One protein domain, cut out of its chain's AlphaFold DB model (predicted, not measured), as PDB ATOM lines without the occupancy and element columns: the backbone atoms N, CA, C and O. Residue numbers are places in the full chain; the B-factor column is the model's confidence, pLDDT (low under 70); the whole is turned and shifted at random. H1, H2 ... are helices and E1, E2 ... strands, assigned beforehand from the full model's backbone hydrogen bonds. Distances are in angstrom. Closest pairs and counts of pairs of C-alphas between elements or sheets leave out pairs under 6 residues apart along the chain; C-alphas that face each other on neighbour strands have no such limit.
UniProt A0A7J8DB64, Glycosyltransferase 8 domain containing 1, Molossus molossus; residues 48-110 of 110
ATOM      1  N   ILE A  48     168.268 198.664 105.869       47.59
ATOM      2  CA  ILE A  48     169.173 198.600 104.732       47.59
ATOM      3  C   ILE A  48     168.792 199.779 103.827       47.59
ATOM      4  O   ILE A  48     167.824 199.708 103.074       47.59
ATOM      5  N   ASP A  49     169.553 200.870 103.922       41.22
ATOM      6  CA  ASP A  49     169.500 202.069 103.070       41.22
ATOM      7  C   ASP A  49     169.999 201.782 101.636       41.22
ATOM      8  O   ASP A  49     170.787 202.525 101.055       41.22
ATOM      9  N   PHE A  50     169.548 200.687 101.027       52.97
ATOM     10  CA  PHE A  50     169.781 200.408  99.614       52.97
ATOM     11  C   PHE A  50     168.437 200.419  98.902       52.97
ATOM     12  O   PHE A  50     167.761 199.401  98.873       52.97
ATOM     13  N   ILE A  51     168.055 201.593  98.382       42.03
ATOM     14  CA  ILE A  51     167.326 201.878  97.123       42.03
ATOM     15  C   ILE A  51     166.679 203.276  97.287       42.03
ATOM     16  O   ILE A  51     165.751 203.426  98.082       42.03
ATOM     17  N   PRO A  52     167.101 204.317  96.536       50.81
ATOM     18  CA  PRO A  52     166.600 205.686  96.722       50.81
ATOM     19  C   PRO A  52     165.140 205.914  96.300       50.81
ATOM     20  O   PRO A  52     164.645 207.024  96.461       50.81
ATOM     21  N   ASN A  53     164.455 204.925  95.708       46.31
ATOM     22  CA  ASN A  53     163.209 205.180  94.980       46.31
ATOM     23  C   ASN A  53     162.161 204.054  95.041       46.31
ATOM     24  O   ASN A  53     161.442 203.835  94.068       46.31
ATOM     25  N   VAL A  54     162.047 203.335  96.163       48.81
ATOM     26  CA  VAL A  54     160.821 202.557  96.421       48.81
ATOM     27  C   VAL A  54     159.741 203.555  96.839       48.81
ATOM     28  O   VAL A  54     159.984 204.310  97.786       48.81
ATOM     29  N   PRO A  55     158.568 203.609  96.175       42.91
ATOM     30  CA  PRO A  55     157.446 204.384  96.669       42.91
ATOM     31  C   PRO A  55     157.121 203.911  98.083       42.91
ATOM     32  O   PRO A  55     156.521 202.860  98.287       42.91
ATOM     33  N   ARG A  56     157.539 204.697  99.078       47.53
ATOM     34  CA  ARG A  56     156.983 204.630 100.422       47.53
ATOM     35  C   ARG A  56     155.552 205.120 100.277       47.53
ATOM     36  O   ARG A  56     155.279 206.308 100.434       47.53
ATOM     37  N   HIS A  57     154.652 204.230  99.868       43.28
ATOM     38  CA  HIS A  57     153.239 204.463 100.078       43.28
ATOM     39  C   HIS A  57     153.051 204.489 101.583       43.28
ATOM     40  O   HIS A  57     153.086 203.474 102.273       43.28
ATOM     41  N   ALA A  58     153.016 205.729 102.063       41.47
ATOM     42  CA  ALA A  58     152.685 206.098 103.407       41.47
ATOM     43  C   ALA A  58     151.476 205.283 103.851       41.47
ATOM     44  O   ALA A  58     150.509 205.121 103.108       41.47
ATOM     45  N   VAL A  59     151.607 204.777 105.068       45.25
ATOM     46  CA  VAL A  59     150.581 204.180 105.906       45.25
ATOM     47  C   VAL A  59     149.280 204.981 105.788       45.25
ATOM     48  O   VAL A  59     149.060 205.951 106.506       45.25
ATOM     49  N   ASP A  60     148.426 204.568 104.860       39.72
ATOM     50  CA  ASP A  60     147.025 204.957 104.779       39.72
ATOM     51  C   ASP A  60     146.209 203.675 104.893       39.72
ATOM     52  O   ASP A  60     145.916 203.022 103.895       39.72
ATOM     53  N   GLY A  61     145.975 203.229 106.132       46.66
ATOM     54  CA  GLY A  61     145.003 202.189 106.502       46.66
ATOM     55  C   GLY A  61     145.139 200.796 105.863       46.66
ATOM     56  O   GLY A  61     144.326 199.922 106.161       46.66
ATOM     57  N   ARG A  62     146.121 200.564 104.988       53.72
ATOM     58  CA  ARG A  62     146.361 199.278 104.331       53.72
ATOM     59  C   ARG A  62     147.231 198.416 105.233       53.72
ATOM     60  O   ARG A  62     148.199 198.897 105.811       53.72
ATOM     61  N   GLN A  63     146.806 197.164 105.386       59.38
ATOM     62  CA  GLN A  63     147.461 196.123 106.176       59.38
ATOM     63  C   GLN A  63     148.981 196.178 105.985       59.38
ATOM     64  O   GLN A  63     149.433 196.287 104.848       59.38
ATOM     65  N   GLU A  64     149.737 196.124 107.082       74.00
ATOM     66  CA  GLU A  64     151.202 196.168 107.088       74.00
ATOM     67  C   GLU A  64     151.761 195.094 106.139       74.00
ATOM     68  O   GLU A  64     151.660 193.895 106.405       74.00
ATOM     69  N   GLU A  65     152.253 195.522 104.972       83.06
ATOM     70  CA  GLU A  65     152.778 194.617 103.950       83.06
ATOM     71  C   GLU A  65     154.219 194.256 104.294       83.06
ATOM     72  O   GLU A  65     155.070 195.134 104.444       83.06
ATOM     73  N   ILE A  66     154.507 192.962 104.391       88.44
ATOM     74  CA  ILE A  66     155.847 192.453 104.673       88.44
ATOM     75  C   ILE A  66     156.587 192.267 103.339       88.44
ATOM     76  O   ILE A  66     156.191 191.411 102.540       88.44
ATOM     77  N   PRO A  67     157.662 193.027 103.062       92.25
ATOM     78  CA  PRO A  67     158.444 192.847 101.848       92.25
ATOM     79  C   PRO A  67     159.410 191.661 101.976       92.25
ATOM     80  O   PRO A  67     160.205 191.587 102.912       92.25
ATOM     81  N   VAL A  68     159.391 190.759 100.996       90.31
ATOM     82  CA  VAL A  68     160.312 189.618 100.890       90.31
ATOM     83  C   VAL A  68     161.118 189.747  99.605       90.31
ATOM     84  O   VAL A  68     160.572 189.667  98.507       90.31
ATOM     85  N   VAL A  69     162.431 189.932  99.731       93.62
ATOM     86  CA  VAL A  69     163.346 190.025  98.586       93.62
ATOM     87  C   VAL A  69     163.991 188.663  98.343       93.62
ATOM     88  O   VAL A  69     164.655 188.124  99.226       93.62
ATOM     89  N   ILE A  70     163.816 188.108  97.142       89.50
ATOM     90  CA  ILE A  70     164.396 186.824  96.737       89.50
ATOM     91  C   ILE A  70     165.353 187.062  95.573       89.50
ATOM     92  O   ILE A  70     164.933 187.431  94.479       89.50
ATOM     93  N   ALA A  71     166.642 186.806  95.786       89.38
ATOM     94  CA  ALA A  71     167.603 186.723  94.694       89.38
ATOM     95  C   ALA A  71     167.481 185.348  94.021       89.38
ATOM     96  O   ALA A  71     167.714 184.319  94.658       89.38
ATOM     97  N   ALA A  72     167.105 185.327  92.745       88.50
ATOM     98  CA  ALA A  72     166.877 184.104  91.985       88.50
ATOM     99  C   ALA A  72     167.785 184.069  90.752       88.50
ATOM    100  O   ALA A  72     167.770 184.989  89.939       88.50
ATOM    101  N   SER A  73     168.565 183.003  90.597       85.50
ATOM    102  CA  SER A  73     169.210 182.649  89.328       85.50
ATOM    103  C   SER A  73     168.353 181.618  88.594       85.50
ATOM    104  O   SER A  73     167.543 180.939  89.227       85.50
ATOM    105  N   GLU A  74     168.556 181.460  87.288       85.88
ATOM    106  CA  GLU A  74     167.796 180.518  86.449       85.88
ATOM    107  C   GLU A  74     167.759 179.097  87.031       85.88
ATOM    108  O   GLU A  74     166.684 178.546  87.265       85.88
ATOM    109  N   ASP A  75     168.917 178.566  87.435       87.56
ATOM    110  CA  ASP A  75     169.039 177.227  88.031       87.56
ATOM    111  C   ASP A  75     168.288 177.051  89.367       87.56
ATOM    112  O   ASP A  75     168.169 175.941  89.888       87.56
ATOM    113  N   ARG A  76     167.819 178.147  89.978       84.81
ATOM    114  CA  ARG A  76     167.203 178.172  91.315       84.81
ATOM    115  C   ARG A  76     165.738 178.591  91.303       84.81
ATOM    116  O   ARG A  76     165.141 178.672  92.376       84.81
ATOM    117  N   LEU A  77     165.133 178.776  90.128       87.31
ATOM    118  CA  LEU A  77     163.726 179.166  89.999       87.31
ATOM    119  C   LEU A  77     162.781 178.200  90.725       87.31
ATOM    120  O   LEU A  77     161.885 178.638  91.442       87.31
ATOM    121  N   GLY A  78     163.033 176.889  90.643       89.06
ATOM    122  CA  GLY A  78     162.251 175.895  91.386       89.06
ATOM    123  C   GLY A  78     162.301 176.101  92.907       89.06
ATOM    124  O   GLY A  78     161.287 175.967  93.590       89.06
ATOM    125  N   GLY A  79     163.460 176.506  93.437       90.81
ATOM    126  CA  GLY A  79     163.626 176.855  94.849       90.81
ATOM    127  C   GLY A  79     162.915 178.158  95.222       90.81
ATOM    128  O   GLY A  79     162.297 178.232  96.281       90.81
ATOM    129  N   THR A  80     162.938 179.158  94.337       91.62
ATOM    130  CA  THR A  80     162.177 180.407  94.504       91.62
ATOM    131  C   THR A  80     160.678 180.133  94.606       91.62
ATOM    132  O   THR A  80     160.037 180.624  95.533       91.62
ATOM    133  N   ILE A  81     160.126 179.292  93.726       91.94
ATOM    134  CA  ILE A  81     158.710 178.904  93.782       91.94
ATOM    135  C   ILE A  81     158.395 178.138  95.071       91.94
ATOM    136  O   ILE A  81     157.385 178.421  95.713       91.94
ATOM    137  N   ALA A  82     159.261 177.214  95.496       95.38
ATOM    138  CA  ALA A  82     159.074 176.489  96.753       95.38
ATOM    139  C   ALA A  82     159.054 177.429  97.972       95.38
ATOM    140  O   ALA A  82     158.217 177.268  98.861       95.38
ATOM    141  N   ALA A  83     159.928 178.438  97.996       94.50
ATOM    142  CA  ALA A  83     159.963 179.442  99.055       94.50
ATOM    143  C   ALA A  83     158.694 180.309  99.070       94.50
ATOM    144  O   ALA A  83     158.092 180.480 100.129       94.50
ATOM    145  N   ILE A  84     158.250 180.795  97.904       93.94
ATOM    146  CA  ILE A  84     157.001 181.564  97.773       93.94
ATOM    147  C   ILE A  84     155.820 180.736  98.274       93.94
ATOM    148  O   ILE A  84     155.051 181.207  99.106       93.94
ATOM    149  N   ASN A  85     155.713 179.487  97.824       94.44
ATOM    150  CA  ASN A  85     154.629 178.586  98.199       94.44
ATOM    151  C   ASN A  85     154.624 178.316  99.717       94.44
ATOM    152  O   ASN A  85     153.598 178.435 100.385       94.44
ATOM    153  N   SER A  86     155.801 178.062 100.294       95.88
ATOM    154  CA  SER A  86     155.950 177.914 101.741       95.88
ATOM    155  C   SER A  86     155.472 179.156 102.494       95.88
ATOM    156  O   SER A  86     154.725 179.027 103.461       95.88
ATOM    157  N   ILE A  87     155.869 180.356 102.069       94.38
ATOM    158  CA  ILE A  87     155.469 181.607 102.728       94.38
ATOM    159  C   ILE A  87     153.958 181.827 102.585       94.38
ATOM    160  O   ILE A  87     153.283 182.079 103.579       94.38
ATOM    161  N   GLN A  88     153.402 181.638 101.387       92.06
ATOM    162  CA  GLN A  88     151.964 181.783 101.140       92.06
ATOM    163  C   GLN A  88     151.110 180.812 101.966       92.06
ATOM    164  O   GLN A  88     150.019 181.179 102.396       92.06
ATOM    165  N   HIS A  89     151.582 179.586 102.213       95.00
ATOM    166  CA  HIS A  89     150.840 178.610 103.014       95.00
ATOM    167  C   HIS A  89     151.041 178.734 104.526       95.00
ATOM    168  O   HIS A  89     150.167 178.303 105.279       95.00
ATOM    169  N   ASN A  90     152.161 179.294 104.988       95.06
ATOM    170  CA  ASN A  90     152.499 179.328 106.415       95.06
ATOM    171  C   ASN A  90     152.349 180.716 107.056       95.06
ATOM    172  O   ASN A  90     152.473 180.837 108.274       95.06
ATOM    173  N   THR A  91     152.041 181.752 106.277       90.12
ATOM    174  CA  THR A  91     151.873 183.123 106.772       90.12
ATOM    175  C   THR A  91     150.455 183.632 106.507       90.12
ATOM    176  O   THR A  91     149.886 183.404 105.445       90.12
ATOM    177  N   ARG A  92     149.866 184.327 107.494       89.31
ATOM    178  CA  ARG A  92     148.559 185.011 107.373       89.31
ATOM    179  C   ARG A  92     148.675 186.525 107.157       89.31
ATOM    180  O   ARG A  92     147.657 187.199 107.038       89.31
ATOM    181  N   SER A  93     149.896 187.049 107.153       88.44
ATOM    182  CA  SER A  93     150.200 188.453 106.882       88.44
ATOM    183  C   SER A  93     150.147 188.746 105.385       88.44
ATOM    184  O   SER A  93     150.324 187.849 104.561       88.44
ATOM    185  N   ASN A  94     149.945 190.014 105.034       86.50
ATOM    186  CA  ASN A  94     150.068 190.461 103.655       86.50
ATOM    187  C   ASN A  94     151.558 190.518 103.280       86.50
ATOM    188  O   ASN A  94     152.337 191.177 103.964       86.50
ATOM    189  N   VAL A  95     151.964 189.800 102.233       90.44
ATOM    190  CA  VAL A  95     153.371 189.668 101.828       90.44
ATOM    191  C   VAL A  95     153.523 190.091 100.374       90.44
ATOM    192  O   VAL A  95     152.765 189.641  99.514       90.44
ATOM    193  N   ILE A  96     154.541 190.901 100.092       91.44
ATOM    194  CA  ILE A  96     154.922 191.304  98.735       91.44
ATOM    195  C   ILE A  96     156.301 190.741  98.386       91.44
ATOM    196  O   ILE A  96     157.267 190.920  99.128       91.44
ATOM    197  N   PHE A  97     156.400 190.049  97.251       93.00
ATOM    198  CA  PHE A  97     157.640 189.420  96.798       93.00
ATOM    199  C   PHE A  97     158.354 190.288  95.762       93.00
ATOM    200  O   PHE A  97     157.789 190.627  94.724       93.00
ATOM    201  N   TYR A  98     159.628 190.579  96.011       92.81
ATOM    202  CA  TYR A  98     160.534 191.219  95.064       92.81
ATOM    203  C   TYR A  98     161.557 190.194  94.587       92.81
ATOM    204  O   TYR A  98     162.474 189.832  95.325       92.81
ATOM    205  N   ILE A  99     161.405 189.713  93.353       91.25
ATOM    206  CA  ILE A  99     162.349 188.762  92.764       91.25
ATOM    207  C   ILE A  99     163.425 189.544  92.013       91.25
ATOM    208  O   ILE A  99     163.142 190.219  91.025       91.25
ATOM    209  N   VAL A 100     164.666 189.449  92.483       89.75
ATOM    210  CA  VAL A 100     165.835 190.055  91.840       89.75
ATOM    211  C   VAL A 100     166.546 188.971  91.045       89.75
ATOM    212  O   VAL A 100     167.032 187.992  91.613       89.75
ATOM    213  N   THR A 101     166.594 189.130  89.727       88.19
ATOM    214  CA  THR A 101     167.155 188.125  88.822       88.19
ATOM    215  C   THR A 101     167.911 188.760  87.658       88.19
ATOM    216  O   THR A 101     167.868 189.975  87.460       88.19
ATOM    217  N   LEU A 102     168.637 187.942  86.899       86.75
ATOM    218  CA  LEU A 102     169.335 188.373  85.692       86.75
ATOM    219  C   LEU A 102     168.325 188.560  84.552       86.75
ATOM    220  O   LEU A 102     167.317 187.863  84.486       86.75
ATOM    221  N   ASN A 103     168.612 189.470  83.616       84.06
ATOM    222  CA  ASN A 103     167.674 189.810  82.536       84.06
ATOM    223  C   ASN A 103     167.211 188.593  81.718       84.06
ATOM    224  O   ASN A 103     166.038 188.508  81.386       84.06
ATOM    225  N   HIS A 104     168.108 187.642  81.431       82.75
ATOM    226  CA  HIS A 104     167.763 186.423  80.685       82.75
ATOM    227  C   HIS A 104     166.849 185.481  81.480       82.75
ATOM    228  O   HIS A 104     166.045 184.763  80.904       82.75
ATOM    229  N   THR A 105     166.945 185.506  82.808       79.81
ATOM    230  CA  THR A 105     166.114 184.693  83.696       79.81
ATOM    231  C   THR A 105     164.732 185.311  83.911       79.81
ATOM    232  O   THR A 105     163.769 184.593  84.170       79.81
ATOM    233  N   ALA A 106     164.603 186.636  83.788       77.69
ATOM    234  CA  ALA A 106     163.332 187.336  83.966       77.69
ATOM    235  C   ALA A 106     162.248 186.861  82.982       77.69
ATOM    236  O   ALA A 106     161.071 186.843  83.339       77.69
ATOM    237  N   ASP A 107     162.631 186.413  81.783       79.31
ATOM    238  CA  ASP A 107     161.695 185.858  80.798       79.31
ATOM    239  C   ASP A 107     161.058 184.535  81.255       79.31
ATOM    240  O   ASP A 107     159.955 184.207  80.825       79.31
ATOM    241  N   HIS A 108     161.692 183.805  82.176       74.50
ATOM    242  CA  HIS A 108     161.139 182.583  82.769       74.50
ATOM    243  C   HIS A 108     160.170 182.841  83.933       74.50
ATOM    244  O   HIS A 108     159.561 181.899  84.435       74.50
ATOM    245  N   LEU A 109     160.043 184.094  84.382       67.69
ATOM    246  CA  LEU A 109     159.190 184.504  85.503       67.69
ATOM    247  C   LEU A 109     157.897 185.220  85.065       67.69
ATOM    248  O   LEU A 109     157.122 185.623  85.932       67.69
ATOM    249  N   ARG A 110     157.695 185.429  83.756       62.00
ATOM    250  CA  ARG A 110     156.531 186.128  83.180       62.00
ATOM    251  C   ARG A 110     155.301 185.242  83.034       62.00
ATOM    252  O   ARG A 110     155.464 184.032  82.768       62.00
TER     253      ARG A 110
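What this domain is: This is residues 48 to 110 of the 110 residues of the protein "Glycosyltransferase 8 domain containing 1" of Molossus molossus (UniProt A0A7J8DB64). Residues 48 to 61 stick out free from two parallel strands, E1 and E2, with helix H1 running back along them and short H2 after E2. The 63 printed residues hold E1, H1, E2, H2 in order, mixed in class. The whole is loose, radius of gyration of the C-alphas 13.7 A, spans 38 by 31 by 22 A.

Where its parts are: E1, residues 66 to 71, begins at C-alpha 66 (155.847, 192.453, 104.673). H1, residues 74 to 90, is 25.2 A long. E2 is residues 95 to 100. H2, residues 103 to 109, ends at C-alpha 109 (159.190, 184.504, 85.503).

How they stand to each other: E1, H1 and E2 form a strand-helix-strand unit, a helix between parallel strands, its crossover right-handed. N 68 and O 96 are within hydrogen-bond range, 2.8 A. H1 and H2 are close but not clearly touching, closest C-alphas Glu 74 and Thr 105, 5.3 A. Within range are 11 of 13 O i to N i+4 pairs in H1, 0 of 3 in H2, and 3 of 4 O i to N i+3 pairs in H2.

The domain as a whole: The printed part has no cut. Residues 48 to 63 and 109 to 110 have pLDDT under 70.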